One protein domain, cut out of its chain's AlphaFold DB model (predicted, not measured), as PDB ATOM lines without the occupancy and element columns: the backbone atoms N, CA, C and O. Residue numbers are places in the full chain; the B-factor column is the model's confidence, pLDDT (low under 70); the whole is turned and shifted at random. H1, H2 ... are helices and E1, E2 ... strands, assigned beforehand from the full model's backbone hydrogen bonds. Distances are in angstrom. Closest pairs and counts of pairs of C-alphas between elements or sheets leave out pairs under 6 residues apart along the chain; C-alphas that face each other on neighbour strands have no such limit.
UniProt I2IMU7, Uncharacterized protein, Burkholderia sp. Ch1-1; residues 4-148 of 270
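Overview. This is residues 4 to 148 of the 270 residues of an uncharacterized protein of Burkholderia sp. Ch1-1 (UniProt I2IMU7). Three long helices, H4, H5 and H6, lie side by side as an up-and-down bundle, each running against the one before, and the helical hairpin of H1 and H2 packs crosswise on H5. Short H3 packs on H2, H4 and H5, while unnamed residues 4 to 17 loop beyond H1 and H2, on the side away from H6. The printed part has 145 residues, ordered E1, then H1 to H6, and is mostly helix. It is compact, radius of gyration of the C-alphas 15.6 A, spanning 46 by 45 by 29 A.

Arrangement. The hub, H5, residues 101 to 125, touches five helices. H6, residues 128 to 147, forms a hairpin with it at a shallow tilt of 4 degrees; the closest C-alphas, Ser 122 and Leu 131, are 6.0 A apart. H4, residues 79 to 94, forms another at 9 degrees, closest C-alphas Ile 93 and Asp 103, 6.7 A. H2, residues 44 to 65, touches H5 about perpendicular, 78 degrees, closest C-alphas Tyr 53 and Arg 106, 5.0 A. H1, residues 29 to 39, touches H5 at 80 degrees, closest C-alphas Trp 34 and Val 117, 6.9 A. H3, residues 69 to 75, touches H5 at a steep tilt of 41 degrees, closest C-alphas Leu 74 and Leu 118, 6.7 A. E1, residues 18 to 20, pairs with no named strand. Every O i to N i+4 pair is within hydrogen-bond range in H1, H3, H4 and H5; H2 has 17 of 18 and H6 15 of 16.

Along the chain. H5 is 36.3 A long, from C-alpha 101 at (224.147, 266.083, 340.454). H2 measures 30.3 A, H6 27.9 A, ending at C-alpha 147, (237.013, 269.312, 331.428), and H4 22.3 A.

Size, cuts and confidence. The farthest C-alphas, Pro 97 and Pro 127, are 46.1 A apart. The printed part has no cut and no long link. Low-confidence residues, pLDDT under 70, are 5 to 17, 125 to 139, 141 to 142 and 145 to 148.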
ATOM      1  N   LEU A   4     223.165 240.795 340.355       70.69
ATOM      2  CA  LEU A   4     223.110 239.571 341.145       70.69
ATOM      3  C   LEU A   4     224.022 239.743 342.355       70.69
ATOM      4  O   LEU A   4     225.196 240.076 342.215       70.69
ATOM      5  N   GLN A   5     223.486 239.541 343.556       68.56
ATOM      6  CA  GLN A   5     224.302 239.531 344.762       68.56
ATOM      7  C   GLN A   5     224.778 238.105 345.026       68.56
ATOM      8  O   GLN A   5     223.991 237.240 345.419       68.56
ATOM      9  N   LEU A   6     226.072 237.864 344.824       64.69
ATOM     10  CA  LEU A   6     226.690 236.592 345.181       64.69
ATOM     11  C   LEU A   6     226.733 236.496 346.711       64.69
ATOM     12  O   LEU A   6     227.507 237.188 347.366       64.69
ATOM     13  N   SER A   7     225.847 235.683 347.281       60.16
ATOM     14  CA  SER A   7     225.665 235.555 348.739       60.16
ATOM     15  C   SER A   7     226.005 234.155 349.253       60.16
ATOM     16  O   SER A   7     225.861 233.888 350.442       60.16
ATOM     17  N   ASP A   8     226.407 233.252 348.357       68.81
ATOM     18  CA  ASP A   8     226.552 231.834 348.665       68.81
ATOM     19  C   ASP A   8     227.685 231.601 349.686       68.81
ATOM     20  O   ASP A   8     228.759 232.208 349.565       68.81
ATOM     21  N   PRO A   9     227.478 230.743 350.703       64.19
ATOM     22  CA  PRO A   9     228.506 230.406 351.681       64.19
ATOM     23  C   PRO A   9     229.803 229.869 351.054       64.19
ATOM     24  O   PRO A   9     230.871 230.100 351.624       64.19
ATOM     25  N   LEU A  10     229.732 229.233 349.879       69.62
ATOM     26  CA  LEU A  10     230.881 228.720 349.121       69.62
ATOM     27  C   LEU A  10     231.673 229.817 348.392       69.62
ATOM     28  O   LEU A  10     232.810 229.582 347.984       69.62
ATOM     29  N   VAL A  11     231.106 231.016 348.229       64.62
ATOM     30  CA  VAL A  11     231.800 232.150 347.613       64.62
ATOM     31  C   VAL A  11     232.688 232.818 348.670       64.62
ATOM     32  O   VAL A  11     232.179 233.213 349.730       64.62
ATOM     33  N   PRO A  12     234.004 232.980 348.402       64.25
ATOM     34  CA  PRO A  12     234.919 233.677 349.296       64.25
ATOM     35  C   PRO A  12     234.350 235.034 349.738       64.25
ATOM     36  O   PRO A  12     233.783 235.740 348.904       64.25
ATOM     37  N   PRO A  13     234.523 235.455 351.004       63.03
ATOM     38  CA  PRO A  13     233.906 236.677 351.533       63.03
ATOM     39  C   PRO A  13     234.194 237.928 350.692       63.03
ATOM     40  O   PRO A  13     233.326 238.775 350.518       63.03
ATOM     41  N   HIS A  14     235.391 238.010 350.105       59.06
ATOM     42  CA  HIS A  14     235.817 239.113 349.236       59.06
ATOM     43  C   HIS A  14     235.123 239.143 347.864       59.06
ATOM     44  O   HIS A  14     235.145 240.168 347.191       59.06
ATOM     45  N   LEU A  15     234.504 238.034 347.456       61.16
ATOM     46  CA  LEU A  15     233.738 237.899 346.218       61.16
ATOM     47  C   LEU A  15     232.225 237.989 346.453       61.16
ATOM     48  O   LEU A  15     231.466 238.024 345.485       61.16
ATOM     49  N   ARG A  16     231.778 238.106 347.715       69.75
ATOM     50  CA  ARG A  16     230.377 238.376 348.078       69.75
ATOM     51  C   ARG A  16     230.016 239.842 347.836       69.75
ATOM     52  O   ARG A  16     229.666 240.589 348.749       69.75
ATOM     53  N   SER A  17     230.173 240.274 346.592       66.56
ATOM     54  CA  SER A  17     229.922 241.636 346.134       66.56
ATOM     55  C   SER A  17     228.803 241.649 345.087       66.56
ATOM     56  O   SER A  17     228.501 240.607 344.494       66.56
ATOM     57  N   PRO A  18     228.141 242.798 344.858       73.12
ATOM     58  CA  PRO A  18     227.175 242.920 343.777       73.12
ATOM     59  C   PRO A  18     227.875 242.692 342.433       73.12
ATOM     60  O   PRO A  18     228.782 243.440 342.068       73.12
ATOM     61  N   THR A  19     227.443 241.672 341.699       80.25
ATOM     62  CA  THR A  19     227.911 241.367 340.347       80.25
ATOM     63  C   THR A  19     226.980 242.019 339.336       80.25
ATOM     64  O   THR A  19     225.759 241.837 339.386       80.25
ATOM     65  N   LEU A  20     227.560 242.790 338.420       83.44
ATOM     66  CA  LEU A  20     226.839 243.388 337.309       83.44
ATOM     67  C   LEU A  20     226.668 242.362 336.185       83.44
ATOM     68  O   LEU A  20     227.650 241.774 335.720       83.44
ATOM     69  N   VAL A  21     225.426 242.165 335.750       85.25
ATOM     70  CA  VAL A  21     225.055 241.235 334.679       85.25
ATOM     71  C   VAL A  21     224.247 241.939 333.596       85.25
ATOM     72  O   VAL A  21     223.460 242.842 333.878       85.25
ATOM     73  N   SER A  22     224.438 241.505 332.352       80.75
ATOM     74  CA  SER A  22     223.643 241.941 331.207       80.75
ATOM     75  C   SER A  22     222.215 241.386 331.268       80.75
ATOM     76  O   SER A  22     221.898 240.506 332.072       80.75
ATOM     77  N   GLU A  23     221.344 241.857 330.372       75.69
ATOM     78  CA  GLU A  23     219.976 241.332 330.240       75.69
ATOM     79  C   GLU A  23     219.934 239.833 329.900       75.69
ATOM     80  O   GLU A  23     218.981 239.149 330.266       75.69
ATOM     81  N   ALA A  24     220.992 239.302 329.276       77.00
ATOM     82  CA  ALA A  24     221.151 237.878 328.982       77.00
ATOM     83  C   ALA A  24     221.669 237.053 330.182       77.00
ATOM     84  O   ALA A  24     221.911 235.857 330.044       77.00
ATOM     85  N   GLY A  25     221.875 237.673 331.351       75.50
ATOM     86  CA  GLY A  25     222.407 237.012 332.546       75.50
ATOM     87  C   GLY A  25     223.920 236.769 332.513       75.50
ATOM     88  O   GLY A  25     224.444 236.069 333.377       75.50
ATOM     89  N   VAL A  26     224.631 237.347 331.541       80.62
ATOM     90  CA  VAL A  26     226.088 237.215 331.407       80.62
ATOM     91  C   VAL A  26     226.780 238.316 332.221       80.62
ATOM     92  O   VAL A  26     226.389 239.480 332.108       80.62
ATOM     93  N   PRO A  27     227.804 238.004 333.036       85.62
ATOM     94  CA  PRO A  27     228.558 239.021 333.766       85.62
ATOM     95  C   PRO A  27     229.226 240.035 332.831       85.62
ATOM     96  O   PRO A  27     229.910 239.648 331.887       85.62
ATOM     97  N   ARG A  28     229.091 241.331 333.137       88.75
ATOM     98  CA  ARG A  28     229.890 242.395 332.500       88.75
ATOM     99  C   ARG A  28     231.323 242.288 333.012       88.75
ATOM    100  O   ARG A  28     231.563 242.520 334.202       88.75
ATOM    101  N   TYR A  29     232.255 241.869 332.169       88.81
ATOM    102  CA  TYR A  29     233.551 241.376 332.637       88.81
ATOM    103  C   TYR A  29     234.361 242.482 333.319       88.81
ATOM    104  O   TYR A  29     234.687 242.375 334.508       88.81
ATOM    105  N   TRP A  30     234.613 243.587 332.610       91.12
ATOM    106  CA  TRP A  30     235.454 244.661 333.136       91.12
ATOM    107  C   TRP A  30     234.804 245.396 334.306       91.12
ATOM    108  O   TRP A  30     235.502 245.750 335.254       91.12
ATOM    109  N   ALA A  31     233.477 245.556 334.307       90.00
ATOM    110  CA  ALA A  31     232.751 246.162 335.426       90.00
ATOM    111  C   ALA A  31     232.964 245.405 336.743       90.00
ATOM    112  O   ALA A  31     233.222 246.012 337.785       90.00
ATOM    113  N   ASN A  32     232.868 244.074 336.695       88.31
ATOM    114  CA  ASN A  32     233.023 243.233 337.876       88.31
ATOM    115  C   ASN A  32     234.464 243.230 338.377       88.31
ATOM    116  O   ASN A  32     234.695 243.325 339.583       88.31
ATOM    117  N   ILE A  33     235.441 243.208 337.472       87.69
ATOM    118  CA  ILE A  33     236.842 243.266 337.883       87.69
ATOM    119  C   ILE A  33     237.193 244.632 338.463       87.69
ATOM    120  O   ILE A  33     237.795 244.706 339.533       87.69
ATOM    121  N   TRP A  34     236.768 245.712 337.811       88.31
ATOM    122  CA  TRP A  34     236.970 247.060 338.330       88.31
ATOM    123  C   TRP A  34     236.304 247.245 339.701       88.31
ATOM    124  O   TRP A  34     236.865 247.898 340.578       88.31
ATOM    125  N   SER A  35     235.155 246.605 339.942       86.56
ATOM    126  CA  SER A  35     234.524 246.572 341.266       86.56
ATOM    127  C   SER A  35     235.425 245.961 342.336       86.56
ATOM    128  O   SER A  35     235.627 246.555 343.399       86.56
ATOM    129  N   ILE A  36     236.019 244.808 342.037       83.44
ATOM    130  CA  ILE A  36     236.885 244.085 342.973       83.44
ATOM    131  C   ILE A  36     238.179 244.870 343.224       83.44
ATOM    132  O   ILE A  36     238.577 245.053 344.375       83.44
ATOM    133  N   VAL A  37     238.817 245.367 342.162       82.88
ATOM    134  CA  VAL A  37     240.146 245.994 342.229       82.88
ATOM    135  C   VAL A  37     240.078 247.436 342.741       82.88
ATOM    136  O   VAL A  37     240.845 247.815 343.626       82.88
ATOM    137  N   SER A  38     239.147 248.242 342.229       79.81
ATOM    138  CA  SER A  38     239.118 249.690 342.476       79.81
ATOM    139  C   SER A  38     238.159 250.096 343.593       79.81
ATOM    140  O   SER A  38     238.291 251.187 344.152       79.81
ATOM    141  N   MET A  39     237.185 249.249 343.946       78.19
ATOM    142  CA  MET A  39     236.119 249.621 344.884       78.19
ATOM    143  C   MET A  39     236.072 248.812 346.182       78.19
ATOM    144  O   MET A  39     235.227 249.120 347.023       78.19
ATOM    145  N   GLY A  40     236.986 247.865 346.418       73.12
ATOM    146  CA  GLY A  40     236.977 247.015 347.622       73.12
ATOM    147  C   GLY A  40     237.005 247.766 348.966       73.12
ATOM    148  O   GLY A  40     236.525 247.254 349.969       73.12
ATOM    149  N   HIS A  41     237.497 249.009 348.988       75.38
ATOM    150  CA  HIS A  41     237.532 249.871 350.178       75.38
ATOM    151  C   HIS A  41     236.249 250.703 350.393       75.38
ATOM    152  O   HIS A  41     236.102 251.366 351.421       75.38
ATOM    153  N   LEU A  42     235.344 250.739 349.410       77.44
ATOM    154  CA  LEU A  42     234.118 251.534 349.459       77.44
ATOM    155  C   LEU A  42     232.986 250.770 350.150       77.44
ATOM    156  O   LEU A  42     232.892 249.551 350.090       77.44
ATOM    157  N   ALA A  43     232.058 251.512 350.749       73.38
ATOM    158  CA  ALA A  43     230.824 250.939 351.269       73.38
ATOM    159  C   ALA A  43     229.976 250.288 350.165       73.38
ATOM    160  O   ALA A  43     229.820 250.869 349.088       73.38
ATOM    161  N   ALA A  44     229.320 249.164 350.473       73.31
ATOM    162  CA  ALA A  44     228.474 248.414 349.535       73.31
ATOM    163  C   ALA A  44     227.398 249.276 348.840       73.31
ATOM    164  O   ALA A  44     227.148 249.136 347.644       73.31
ATOM    165  N   SER A  45     226.799 250.237 349.551       75.50
ATOM    166  CA  SER A  45     225.823 251.173 348.972       75.50
ATOM    167  C   SER A  45     226.444 252.125 347.943       75.50
ATOM    168  O   SER A  45     225.824 252.445 346.929       75.50
ATOM    169  N   THR A  46     227.690 252.547 348.172       79.38
ATOM    170  CA  THR A  46     228.442 253.401 347.242       79.38
ATOM    171  C   THR A  46     228.911 252.601 346.030       79.38
ATOM    172  O   THR A  46     228.789 253.091 344.908       79.38
ATOM    173  N   GLN A  47     229.375 251.363 346.241       81.75
ATOM    174  CA  GLN A  47     229.704 250.422 345.165       81.75
ATOM    175  C   GLN A  47     228.493 250.194 344.256       81.75
ATOM    176  O   GLN A  47     228.574 250.419 343.053       81.75
ATOM    177  N   THR A  48     227.337 249.866 344.840       82.50
ATOM    178  CA  THR A  48     226.083 249.648 344.101       82.50
ATOM    179  C   THR A  48     225.676 250.889 343.303       82.50
ATOM    180  O   THR A  48     225.282 250.787 342.142       82.50
ATOM    181  N   GLY A  49     225.807 252.082 343.895       84.19
ATOM    182  CA  GLY A  49     225.534 253.343 343.204       84.19
ATOM    183  C   GLY A  49     226.438 253.567 341.987       84.19
ATOM    184  O   GLY A  49     225.940 253.920 340.921       84.19
ATOM    185  N   LYS A  50     227.748 253.321 342.128       86.94
ATOM    186  CA  LYS A  50     228.712 253.422 341.022       86.94
ATOM    187  C   LYS A  50     228.455 252.379 339.936       86.94
ATOM    188  O   LYS A  50     228.401 252.745 338.767       86.94
ATOM    189  N   LEU A  51     228.223 251.120 340.308       88.06
ATOM    190  CA  LEU A  51     227.921 250.059 339.344       88.06
ATOM    191  C   LEU A  51     226.636 250.339 338.564       88.06
ATOM    192  O   LEU A  51     226.566 250.039 337.382       88.06
ATOM    193  N   ARG A  52     225.639 250.977 339.183       88.44
ATOM    194  CA  ARG A  52     224.426 251.413 338.482       88.44
ATOM    195  C   ARG A  52     224.695 252.493 337.437       88.44
ATOM    196  O   ARG A  52     224.055 252.491 336.394       88.44
ATOM    197  N   TYR A  53     225.639 253.395 337.688       90.69
ATOM    198  CA  TYR A  53     226.071 254.352 336.667       90.69
ATOM    199  C   TYR A  53     226.866 253.692 335.540       90.69
ATOM    200  O   TYR A  53     226.733 254.112 334.395       90.69
ATOM    201  N   ILE A  54     227.653 252.665 335.860       92.12
ATOM    202  CA  ILE A  54     228.399 251.880 334.871       92.12
ATOM    203  C   ILE A  54     227.452 251.037 334.020       92.12
ATOM    204  O   ILE A  54     227.602 251.006 332.808       92.12
ATOM    205  N   GLU A  55     226.421 250.431 334.603       91.12
ATOM    206  CA  GLU A  55     225.391 249.724 333.836       91.12
ATOM    207  C   GLU A  55     224.693 250.645 332.831       91.12
ATOM    208  O   GLU A  55     224.489 250.270 331.682       91.12
ATOM    209  N   ASP A  56     224.403 251.889 333.224       91.12
ATOM    210  CA  ASP A  56     223.847 252.885 332.304       91.12
ATOM    211  C   ASP A  56     224.809 253.224 331.141       91.12
ATOM    212  O   ASP A  56     224.347 253.627 330.071       91.12
ATOM    213  N   LEU A  57     226.128 253.087 331.332       92.81
ATOM    214  CA  LEU A  57     227.130 253.196 330.264       92.81
ATOM    215  C   LEU A  57     227.123 251.945 329.377       92.81
ATOM    216  O   LEU A  57     227.066 252.084 328.158       92.81
ATOM    217  N   TYR A  58     227.114 250.741 329.959       92.88
ATOM    218  CA  TYR A  58     227.035 249.485 329.201       92.88
ATOM    219  C   TYR A  58     225.781 249.423 328.331       92.88
ATOM    220  O   TYR A  58     225.877 249.107 327.153       92.88
ATOM    221  N   GLN A  59     224.619 249.799 328.864       92.12
ATOM    222  CA  GLN A  59     223.377 249.846 328.089       92.12
ATOM    223  C   GLN A  59     223.427 250.864 326.950       92.12
ATOM    224  O   GLN A  59     222.786 250.669 325.918       92.12
ATOM    225  N   HIS A  60     224.145 251.975 327.131       93.12
ATOM    226  CA  HIS A  60     224.344 252.949 326.059       93.12
ATOM    227  C   HIS A  60     225.286 252.396 324.988       93.12
ATOM    228  O   HIS A  60     224.972 252.481 323.803       93.12
ATOM    229  N   ALA A  61     226.393 251.779 325.401       93.00
ATOM    230  CA  ALA A  61     227.354 251.160 324.498       93.00
ATOM    231  C   ALA A  61     226.747 249.985 323.722       93.00
ATOM    232  O   ALA A  61     226.955 249.895 322.517       93.00
ATOM    233  N   ASP A  62     225.921 249.152 324.362       92.06
ATOM    234  CA  ASP A  62     225.242 248.031 323.705       92.06
ATOM    235  C   ASP A  62     224.322 248.497 322.565       92.06
ATOM    236  O   ASP A  62     224.165 247.802 321.564       92.06
ATOM    237  N   ARG A  63     223.720 249.689 322.683       91.94
ATOM    238  CA  ARG A  63     222.895 250.275 321.611       91.94
ATOM    239  C   ARG A  63     223.723 250.799 320.441       91.94
ATOM    240  O   ARG A  63     223.182 250.910 319.346       91.94
ATOM    241  N   LEU A  64     224.983 251.170 320.678       92.44
ATOM    242  CA  LEU A  64     225.862 251.766 319.672       92.44
ATOM    243  C   LEU A  64     226.726 250.712 318.963       92.44
ATOM    244  O   LEU A  64     226.826 250.726 317.742       92.44
ATOM    245  N   LEU A  65     227.340 249.814 319.734       91.12
ATOM    246  CA  LEU A  65     228.314 248.820 319.272       91.12
ATOM    247  C   LEU A  65     227.729 247.402 319.177       91.12
ATOM    248  O   LEU A  65     228.348 246.522 318.590       91.12
ATOM    249  N   GLY A  66     226.540 247.176 319.742       88.50
ATOM    250  CA  GLY A  66     225.950 245.849 319.898       88.50
ATOM    251  C   GLY A  66     226.274 245.202 321.253       88.50
ATOM    252  O   GLY A  66     227.049 245.750 322.042       88.50
ATOM    253  N   PRO A  67     225.667 244.038 321.555       86.88
ATOM    254  CA  PRO A  67     225.813 243.370 322.847       86.88
ATOM    255  C   PRO A  67     227.278 243.100 323.201       86.88
ATOM    256  O   PRO A  67     228.007 242.543 322.388       86.88
ATOM    257  N   SER A  68     227.683 243.464 324.421       84.44
ATOM    258  CA  SER A  68     229.061 243.303 324.927       84.44
ATOM    259  C   SER A  68     230.121 244.149 324.212       84.44
ATOM    260  O   SER A  68     231.292 244.071 324.574       84.44
ATOM    261  N   GLY A  69     229.726 245.045 323.301       88.25
ATOM    262  CA  GLY A  69     230.670 245.836 322.509       88.25
ATOM    263  C   GLY A  69     231.586 246.740 323.339       88.25
ATOM    264  O   GLY A  69     232.698 247.034 322.915       88.25
ATOM    265  N   LEU A  70     231.172 247.146 324.549       91.75
ATOM    266  CA  LEU A  70     232.057 247.877 325.463       91.75
ATOM    267  C   LEU A  70     233.170 246.997 326.037       91.75
ATOM    268  O   LEU A  70     234.293 247.471 326.186       91.75
ATOM    269  N   ASP A  71     232.868 245.742 326.382       91.94
ATOM    270  CA  ASP A  71     233.880 244.843 326.938       91.94
ATOM    271  C   ASP A  71     234.926 244.479 325.876       91.94
ATOM    272  O   ASP A  71     236.122 244.473 326.183       91.94
ATOM    273  N   ASP A  72     234.482 244.279 324.633       90.81
ATOM    274  CA  ASP A  72     235.350 244.038 323.476       90.81
ATOM    275  C   ASP A  72     236.200 245.277 323.153       90.81
ATOM    276  O   ASP A  72     237.424 245.184 323.060       90.81
ATOM    277  N   ALA A  73     235.588 246.470 323.096       89.94
ATOM    278  CA  ALA A  73     236.313 247.720 322.853       89.94
ATOM    279  C   ALA A  73     237.379 248.006 323.925       89.94
ATOM    280  O   ALA A  73     238.460 248.502 323.604       89.94
ATOM    281  N   LEU A  74     237.099 247.678 325.192       90.25
ATOM    282  CA  LEU A  74     238.077 247.768 326.276       90.25
ATOM    283  C   LEU A  74     239.185 246.720 326.124       90.25
ATOM    284  O   LEU A  74     240.355 247.058 326.274       90.25
ATOM    285  N   ALA A  75     238.839 245.466 325.816       88.50
ATOM    286  CA  ALA A  75     239.806 244.377 325.681       88.50
ATOM    287  C   ALA A  75     240.801 244.601 324.528       88.50
ATOM    288  O   ALA A  75     241.990 244.301 324.695       88.50
ATOM    289  N   ASP A  76     240.316 245.156 323.415       87.06
ATOM    290  CA  ASP A  76     241.100 245.485 322.220       87.06
ATOM    291  C   ASP A  76     241.759 246.870 322.290       87.06
ATOM    292  O   ASP A  76     242.556 247.213 321.418       87.06
ATOM    293  N   MET A  77     241.452 247.664 323.324       82.25
ATOM    294  CA  MET A  77     241.892 249.058 323.463       82.25
ATOM    295  C   MET A  77     241.558 249.885 322.209       82.25
ATOM    296  O   MET A  77     242.390 250.617 321.675       82.25
ATOM    297  N   ASN A  78     240.333 249.725 321.699       85.38
ATOM    298  CA  ASN A  78     239.876 250.407 320.493       85.38
ATOM    299  C   ASN A  78     239.490 251.860 320.810       85.38
ATOM    300  O   ASN A  78     238.340 252.162 321.137       85.38
ATOM    301  N   ASP A  79     240.465 252.755 320.679       78.81
ATOM    302  CA  ASP A  79     240.338 254.180 320.999       78.81
ATOM    303  C   ASP A  79     239.158 254.864 320.298       78.81
ATOM    304  O   ASP A  79     238.426 255.631 320.922       78.81
ATOM    305  N   ALA A  80     238.944 254.576 319.010       83.69
ATOM    306  CA  ALA A  80     237.875 255.200 318.233       83.69
ATOM    307  C   ALA A  80     236.495 254.797 318.770       83.69
ATOM    308  O   ALA A  80     235.654 255.655 319.033       83.69
ATOM    309  N   ALA A  81     236.294 253.500 319.023       88.56
ATOM    310  CA  ALA A  81     235.038 253.001 319.572       88.56
ATOM    311  C   ALA A  81     234.780 253.535 320.992       88.56
ATOM    312  O   ALA A  81     233.651 253.902 321.323       88.56
ATOM    313  N   LEU A  82     235.818 253.613 321.834       88.12
ATOM    314  CA  LEU A  82     235.699 254.145 323.194       88.12
ATOM    315  C   LEU A  82     235.378 255.646 323.197       88.12
ATOM    316  O   LEU A  82     234.527 256.081 323.978       88.12
ATOM    317  N   ALA A  83     236.013 256.427 322.318       84.00
ATOM    318  CA  ALA A  83     235.715 257.845 322.150       84.00
ATOM    319  C   ALA A  83     234.266 258.057 321.686       84.00
ATOM    320  O   ALA A  83     233.530 258.793 322.342       84.00
ATOM    321  N   ASP A  84     233.818 257.339 320.652       88.81
ATOM    322  CA  ASP A  84     232.448 257.437 320.132       88.81
ATOM    323  C   ASP A  84     231.396 257.088 321.199       88.81
ATOM    324  O   ASP A  84     230.380 257.782 321.352       88.81
ATOM    325  N   VAL A  85     231.639 256.037 321.992       91.12
ATOM    326  CA  VAL A  85     230.764 255.665 323.115       91.12
ATOM    327  C   VAL A  85     230.720 256.777 324.161       91.12
ATOM    328  O   VAL A  85     229.628 257.182 324.566       91.12
ATOM    329  N   LEU A  86     231.871 257.291 324.605       88.56
ATOM    330  CA  LEU A  86     231.928 258.322 325.645       88.56
ATOM    331  C   LEU A  86     231.324 259.653 325.179       88.56
ATOM    332  O   LEU A  86     230.566 260.267 325.931       88.56
ATOM    333  N   GLU A  87     231.603 260.083 323.949       86.75
ATOM    334  CA  GLU A  87     231.048 261.304 323.357       86.75
ATOM    335  C   GLU A  87     229.529 261.216 323.219       86.75
ATOM    336  O   GLU A  87     228.794 262.079 323.715       86.75
ATOM    337  N   SER A  88     229.037 260.142 322.599       89.69
ATOM    338  CA  SER A  88     227.600 259.937 322.420       89.69
ATOM    339  C   SER A  88     226.875 259.789 323.761       89.69
ATOM    340  O   SER A  88     225.756 260.291 323.922       89.69
ATOM    341  N   TRP A  89     227.509 259.165 324.758       90.81
ATOM    342  CA  TRP A  89     226.959 259.045 326.106       90.81
ATOM    343  C   TRP A  89     226.938 260.386 326.838       90.81
ATOM    344  O   TRP A  89     225.937 260.740 327.460       90.81
ATOM    345  N   PHE A  90     227.992 261.191 326.715       86.81
ATOM    346  CA  PHE A  90     228.022 262.541 327.271       86.81
ATOM    347  C   PHE A  90     226.883 263.405 326.713       86.81
ATOM    348  O   PHE A  90     226.154 264.060 327.469       86.81
ATOM    349  N   VAL A  91     226.688 263.366 325.391       87.38
ATOM    350  CA  VAL A  91     225.591 264.069 324.714       87.38
ATOM    351  C   VAL A  91     224.235 263.550 325.197       87.38
ATOM    352  O   VAL A  91     223.350 264.353 325.500       87.38
ATOM    353  N   SER A  92     224.069 262.233 325.356       89.94
ATOM    354  CA  SER A  92     222.808 261.647 325.831       89.94
ATOM    355  C   SER A  92     222.473 262.052 327.271       89.94
ATOM    356  O   SER A  92     221.309 262.318 327.583       89.94
ATOM    357  N   ILE A  93     223.478 262.180 328.143       87.00
ATOM    358  CA  ILE A  93     223.301 262.686 329.508       87.00
ATOM    359  C   ILE A  93     222.904 264.171 329.484       87.00
ATOM    360  O   ILE A  93     221.988 264.571 330.208       87.00
ATOM    361  N   ARG A  94     223.551 264.994 328.647       82.19
ATOM    362  CA  ARG A  94     223.253 266.436 328.544       82.19
ATOM    363  C   ARG A  94     221.900 266.744 327.916       82.19
ATOM    364  O   ARG A  94     221.291 267.741 328.291       82.19
ATOM    365  N   ASN A  95     221.415 265.892 327.019       84.19
ATOM    366  CA  ASN A  95     220.115 266.056 326.365       84.19
ATOM    367  C   ASN A  95     218.925 265.685 327.265       84.19
ATOM    368  O   ASN A  95     217.773 265.748 326.834       84.19
ATOM    369  N   ARG A  96     219.165 265.316 328.528       83.25
ATOM    370  CA  ARG A  96     218.089 265.069 329.489       83.25
ATOM    371  C   ARG A  96     217.390 266.375 329.873       83.25
ATOM    372  O   ARG A  96     218.059 267.365 330.165       83.25
ATOM    373  N   PRO A  97     216.051 266.368 330.004       72.94
ATOM    374  CA  PRO A  97     215.273 267.579 330.278       72.94
ATOM    375  C   PRO A  97     215.602 268.230 331.631       72.94
ATOM    376  O   PRO A  97     215.376 269.423 331.815       72.94
ATOM    377  N   ARG A  98     216.145 267.471 332.593       78.94
ATOM    378  CA  ARG A  98     216.570 267.990 333.898       78.94
ATOM    379  C   ARG A  98     217.894 267.368 334.327       78.94
ATOM    380  O   ARG A  98     217.922 266.233 334.789       78.94
ATOM    381  N   ILE A  99     218.967 268.147 334.233       77.75
ATOM    382  CA  ILE A  99     220.313 267.730 334.639       77.75
ATOM    383  C   ILE A  99     220.462 267.830 336.165       77.75
ATOM    384  O   ILE A  99     220.261 268.888 336.773       77.75
ATOM    385  N   THR A 100     220.857 266.729 336.798       81.88
ATOM    386  CA  THR A 100     221.028 266.600 338.251       81.88
ATOM    387  C   THR A 100     222.492 266.368 338.640       81.88
ATOM    388  O   THR A 100     223.347 266.097 337.805       81.88
ATOM    389  N   ARG A 101     222.809 266.452 339.942       78.88
ATOM    390  CA  ARG A 101     224.147 266.083 340.454       78.88
ATOM    391  C   ARG A 101     224.459 264.596 340.225       78.88
ATOM    392  O   ARG A 101     225.619 264.227 340.102       78.88
ATOM    393  N   ALA A 102     223.433 263.747 340.174       82.94
ATOM    394  CA  ALA A 102     223.606 262.325 339.898       82.94
ATOM    395  C   ALA A 102     224.090 262.079 338.460       82.94
ATOM    396  O   ALA A 102     224.838 261.137 338.240       82.94
ATOM    397  N   ASP A 103     223.723 262.939 337.506       84.88
ATOM    398  CA  ASP A 103     224.190 262.852 336.117       84.88
ATOM    399  C   ASP A 103     225.678 263.216 335.991       84.88
ATOM    400  O   ASP A 103     226.415 262.586 335.240       84.88
ATOM    401  N   GLU A 104     226.150 264.174 336.790       83.44
ATOM    402  CA  GLU A 104     227.576 264.500 336.887       83.44
ATOM    403  C   GLU A 104     228.369 263.357 337.535       83.44
ATOM    404  O   GLU A 104     229.396 262.942 337.005       83.44
ATOM    405  N   LEU A 105     227.872 262.794 338.642       85.31
ATOM    406  CA  LEU A 105     228.482 261.617 339.274       85.31
ATOM    407  C   LEU A 105     228.499 260.405 338.338       85.31
ATOM    408  O   LEU A 105     229.463 259.648 338.349       85.31
ATOM    409  N   ARG A 106     227.446 260.237 337.533       89.38
ATOM    410  CA  ARG A 106     227.340 259.185 336.526       89.38
ATOM    411  C   ARG A 106     228.427 259.323 335.470       89.38
ATOM    412  O   ARG A 106     229.154 258.363 335.258       89.38
ATOM    413  N   TRP A 107     228.564 260.510 334.875       89.62
ATOM    414  CA  TRP A 107     229.614 260.793 333.894       89.62
ATOM    415  C   TRP A 107     231.007 260.490 334.449       89.62
ATOM    416  O   TRP A 107     231.747 259.712 333.857       89.62
ATOM    417  N   HIS A 108     231.328 261.017 335.634       87.44
ATOM    418  CA  HIS A 108     232.632 260.788 336.260       87.44
ATOM    419  C   HIS A 108     232.867 259.318 336.621       87.44
ATOM    420  O   HIS A 108     233.992 258.840 336.511       87.44
ATOM    421  N   ALA A 109     231.831 258.590 337.053       89.50
ATOM    422  CA  ALA A 109     231.948 257.164 337.344       89.50
ATOM    423  C   ALA A 109     232.232 256.343 336.078       89.50
ATOM    424  O   ALA A 109     233.080 255.459 336.129       89.50
ATOM    425  N   GLY A 110     231.564 256.650 334.961       90.56
ATOM    426  CA  GLY A 110     231.802 255.975 333.682       90.56
ATOM    427  C   GLY A 110     233.158 256.322 333.070       90.56
ATOM    428  O   GLY A 110     233.891 255.420 332.677       90.56
ATOM    429  N   LEU A 111     233.532 257.607 333.058       87.75
ATOM    430  CA  LEU A 111     234.845 258.042 332.573       87.75
ATOM    431  C   LEU A 111     235.971 257.421 333.409       87.75
ATOM    432  O   LEU A 111     236.881 256.828 332.843       87.75
ATOM    433  N   GLY A 112     235.865 257.495 334.742       88.06
ATOM    434  CA  GLY A 112     236.834 256.897 335.660       88.06
ATOM    435  C   GLY A 112     236.971 255.387 335.468       88.06
ATOM    436  O   GLY A 112     238.081 254.872 335.428       88.06
ATOM    437  N   PHE A 113     235.853 254.684 335.269       91.62
ATOM    438  CA  PHE A 113     235.859 253.257 334.950       91.62
ATOM    439  C   PHE A 113     236.672 252.947 333.683       91.62
ATOM    440  O   PHE A 113     237.586 252.126 333.740       91.62
ATOM    441  N   VAL A 114     236.388 253.625 332.563       89.94
ATOM    442  CA  VAL A 114     237.098 253.392 331.292       89.94
ATOM    443  C   VAL A 114     238.584 253.717 331.428       89.94
ATOM    444  O   VAL A 114     239.425 252.916 331.019       89.94
ATOM    445  N   THR A 115     238.926 254.850 332.048       85.75
ATOM    446  CA  THR A 115     240.329 255.247 332.226       85.75
ATOM    447  C   THR A 115     241.089 254.283 333.128       85.75
ATOM    448  O   THR A 115     242.227 253.941 332.814       85.75
ATOM    449  N   ASP A 116     240.481 253.814 334.219       88.38
ATOM    450  CA  ASP A 116     241.126 252.889 335.155       88.38
ATOM    451  C   ASP A 116     241.393 251.532 334.492       88.38
ATOM    452  O   ASP A 116     242.493 250.990 334.610       88.38
ATOM    453  N   VAL A 117     240.403 250.991 333.768       88.31
ATOM    454  CA  VAL A 117     240.539 249.708 333.060       88.31
ATOM    455  C   VAL A 117     241.608 249.802 331.975       88.31
ATOM    456  O   VAL A 117     242.488 248.946 331.915       88.31
ATOM    457  N   LEU A 118     241.589 250.859 331.163       84.56
ATOM    458  CA  LEU A 118     242.564 251.036 330.089       84.56
ATOM    459  C   LEU A 118     243.982 251.297 330.636       84.56
ATOM    460  O   LEU A 118     244.948 250.760 330.101       84.56
ATOM    461  N   THR A 119     244.119 252.010 331.762       83.25
ATOM    462  CA  THR A 119     245.408 252.169 332.472       83.25
ATOM    463  C   THR A 119     245.930 250.836 333.011       83.25
ATOM    464  O   THR A 119     247.134 250.583 333.042       83.25
ATOM    465  N   TRP A 120     245.043 249.957 333.475       86.88
ATOM    466  CA  TRP A 120     245.451 248.639 333.948       86.88
ATOM    467  C   TRP A 120     245.870 247.715 332.795       86.88
ATOM    468  O   TRP A 120     246.878 247.006 332.890       86.88
ATOM    469  N   LEU A 121     245.136 247.761 331.684       82.81
ATOM    470  CA  LEU A 121     245.463 247.024 330.465       82.81
ATOM    471  C   LEU A 121     246.788 247.482 329.850       82.81
ATOM    472  O   LEU A 121     247.615 246.635 329.504       82.81
ATOM    473  N   SER A 122     247.044 248.792 329.795       78.88
ATOM    474  CA  SER A 122     248.300 249.329 329.261       78.88
ATOM    475  C   SER A 122     249.514 248.865 330.071       78.88
ATOM    476  O   SER A 122     250.508 248.431 329.492       78.88
ATOM    477  N   ARG A 123     249.401 248.839 331.406       78.25
ATOM    478  CA  ARG A 123     250.459 248.361 332.314       78.25
ATOM    479  C   ARG A 123     250.729 246.861 332.241       78.25
ATOM    480  O   ARG A 123     251.799 246.427 332.653       78.25
ATOM    481  N   SER A 124     249.764 246.060 331.794       74.31
ATOM    482  CA  SER A 124     249.858 244.595 331.846       74.31
ATOM    483  C   SER A 124     250.245 243.938 330.520       74.31
ATOM    484  O   SER A 124     250.720 242.805 330.544       74.31
ATOM    485  N   ARG A 125     250.055 244.608 329.373       65.00
ATOM    486  CA  ARG A 125     250.165 243.966 328.046       65.00
ATOM    487  C   ARG A 125     251.220 244.548 327.096       65.00
ATOM    488  O   ARG A 125     251.384 243.988 326.014       65.00
ATOM    489  N   ILE A 126     251.914 245.643 327.427       59.66
ATOM    490  CA  ILE A 126     252.579 246.471 326.402       59.66
ATOM    491  C   ILE A 126     254.039 246.820 326.766       59.66
ATOM    492  O   ILE A 126     254.288 247.230 327.895       59.66
ATOM    493  N   PRO A 127     255.011 246.688 325.835       61.19
ATOM    494  CA  PRO A 127     256.371 247.205 326.015       61.19
ATOM    495  C   PRO A 127     256.419 248.749 326.046       61.19
ATOM    496  O   PRO A 127     255.628 249.409 325.371       61.19
ATOM    497  N   ASP A 128     257.375 249.310 326.800       59.38
ATOM    498  CA  ASP A 128     257.437 250.719 327.254       59.38
ATOM    499  C   ASP A 128     257.150 251.805 326.196       59.38
ATOM    500  O   ASP A 128     256.555 252.833 326.522       59.38
ATOM    501  N   ASP A 129     257.518 251.604 324.928       58.94
ATOM    502  CA  ASP A 129     257.349 252.633 323.891       58.94
ATOM    503  C   ASP A 129     255.885 252.834 323.463       58.94
ATOM    504  O   ASP A 129     255.430 253.970 323.344       58.94
ATOM    505  N   ARG A 130     255.099 251.757 323.311       55.91
ATOM    506  CA  ARG A 130     253.651 251.873 323.027       55.91
ATOM    507  C   ARG A 130     252.842 252.250 324.265       55.91
ATOM    508  O   ARG A 130     251.731 252.762 324.150       55.91
ATOM    509  N   LEU A 131     253.404 251.997 325.444       58.59
ATOM    510  CA  LEU A 131     252.809 252.358 326.723       58.59
ATOM    511  C   LEU A 131     252.734 253.887 326.864       58.59
ATOM    512  O   LEU A 131     251.701 254.406 327.275       58.59
ATOM    513  N   ARG A 132     253.762 254.613 326.399       63.03
ATOM    514  CA  ARG A 132     253.780 256.087 326.367       63.03
ATOM    515  C   ARG A 132     252.736 256.693 325.434       63.03
ATOM    516  O   ARG A 132     252.116 257.688 325.803       63.03
ATOM    517  N   ASP A 133     252.512 256.098 324.265       65.31
ATOM    518  CA  ASP A 133     251.496 256.579 323.321       65.31
ATOM    519  C   ASP A 133     250.079 256.402 323.885       65.31
ATOM    520  O   ASP A 133     249.254 257.316 323.806       65.31
ATOM    521  N   ILE A 134     249.815 255.263 324.533       62.53
ATOM    522  CA  ILE A 134     248.522 254.980 325.173       62.53
ATOM    523  C   ILE A 134     248.336 255.825 326.433       62.53
ATOM    524  O   ILE A 134     247.240 256.322 326.669       62.53
ATOM    525  N   GLU A 135     249.384 256.062 327.223       64.19
ATOM    526  CA  GLU A 135     249.327 256.988 328.361       64.19
ATOM    527  C   GLU A 135     249.079 258.429 327.912       64.19
ATOM    528  O   GLU A 135     248.254 259.118 328.512       64.19
ATOM    529  N   ALA A 136     249.723 258.888 326.836       67.31
ATOM    530  CA  ALA A 136     249.457 260.199 326.249       67.31
ATOM    531  C   ALA A 136     248.019 260.292 325.711       67.31
ATOM    532  O   ALA A 136     247.363 261.326 325.868       67.31
ATOM    533  N   HIS A 137     247.504 259.205 325.132       67.25
ATOM    534  CA  HIS A 137     246.128 259.118 324.652       67.25
ATOM    535  C   HIS A 137     245.111 259.127 325.799       67.25
ATOM    536  O   HIS A 137     244.176 259.924 325.790       67.25
ATOM    537  N   LEU A 138     245.336 258.327 326.840       63.94
ATOM    538  CA  LEU A 138     244.566 258.320 328.082       63.94
ATOM    539  C   LEU A 138     244.576 259.680 328.765       63.94
ATOM    540  O   LEU A 138     243.535 260.153 329.218       63.94
ATOM    541  N   HIS A 139     245.735 260.337 328.809       68.31
ATOM    542  CA  HIS A 139     245.850 261.698 329.308       68.31
ATOM    543  C   HIS A 139     245.058 262.673 328.449       68.31
ATOM    544  O   HIS A 139     244.396 263.548 329.003       68.31
ATOM    545  N   ARG A 140     245.065 262.523 327.121       71.31
ATOM    546  CA  ARG A 140     244.249 263.342 326.221       71.31
ATOM    547  C   ARG A 140     242.756 263.105 326.446       71.31
ATOM    548  O   ARG A 140     242.039 264.086 326.610       71.31
ATOM    549  N   LEU A 141     242.299 261.853 326.521       66.75
ATOM    550  CA  LEU A 141     240.909 261.513 326.836       66.75
ATOM    551  C   LEU A 141     240.524 262.081 328.206       66.75
ATOM    552  O   LEU A 141     239.588 262.860 328.308       66.75
ATOM    553  N   SER A 142     241.295 261.791 329.250       65.44
ATOM    554  CA  SER A 142     241.048 262.280 330.610       65.44
ATOM    555  C   SER A 142     241.061 263.811 330.702       65.44
ATOM    556  O   SER A 142     240.219 264.397 331.377       65.44
ATOM    557  N   THR A 143     241.946 264.492 329.971       73.19
ATOM    558  CA  THR A 143     242.024 265.962 329.975       73.19
ATOM    559  C   THR A 143     240.870 266.591 329.195       73.19
ATOM    560  O   THR A 143     240.247 267.524 329.695       73.19
ATOM    561  N   LEU A 144     240.547 266.086 328.000       70.44
ATOM    562  CA  LEU A 144     239.442 266.606 327.186       70.44
ATOM    563  C   LEU A 144     238.085 266.310 327.840       70.44
ATOM    564  O   LEU A 144     237.259 267.209 327.996       70.44
ATOM    565  N   TYR A 145     237.877 265.072 328.287       64.88
ATOM    566  CA  TYR A 145     236.617 264.605 328.870       64.88
ATOM    567  C   TYR A 145     236.457 264.956 330.351       64.88
ATOM    568  O   TYR A 145     235.332 265.135 330.817       64.88
ATOM    569  N   GLY A 146     237.552 265.148 331.087       62.44
ATOM    570  CA  GLY A 146     237.528 265.645 332.466       62.44
ATOM    571  C   GLY A 146     237.187 267.133 332.564       62.44
ATOM    572  O   GLY A 146     236.622 267.579 333.561       62.44
ATOM    573  N   GLN A 147     237.458 267.915 331.515       67.62
ATOM    574  CA  GLN A 147     237.013 269.312 331.428       67.62
ATOM    575  C   GLN A 147     235.520 269.430 331.083       67.62
ATOM    576  O   GLN A 147     234.888 270.454 331.377       67.62
ATOM    577  N   LEU A 148     234.933 268.383 330.501       65.62
ATOM    578  CA  LEU A 148     233.527 268.339 330.129       65.62
ATOM    579  C   LEU A 148     232.646 268.112 331.360       65.62
ATOM    580  O   LEU A 148     232.389 267.000 331.813       65.62
TER     581      LEU A 148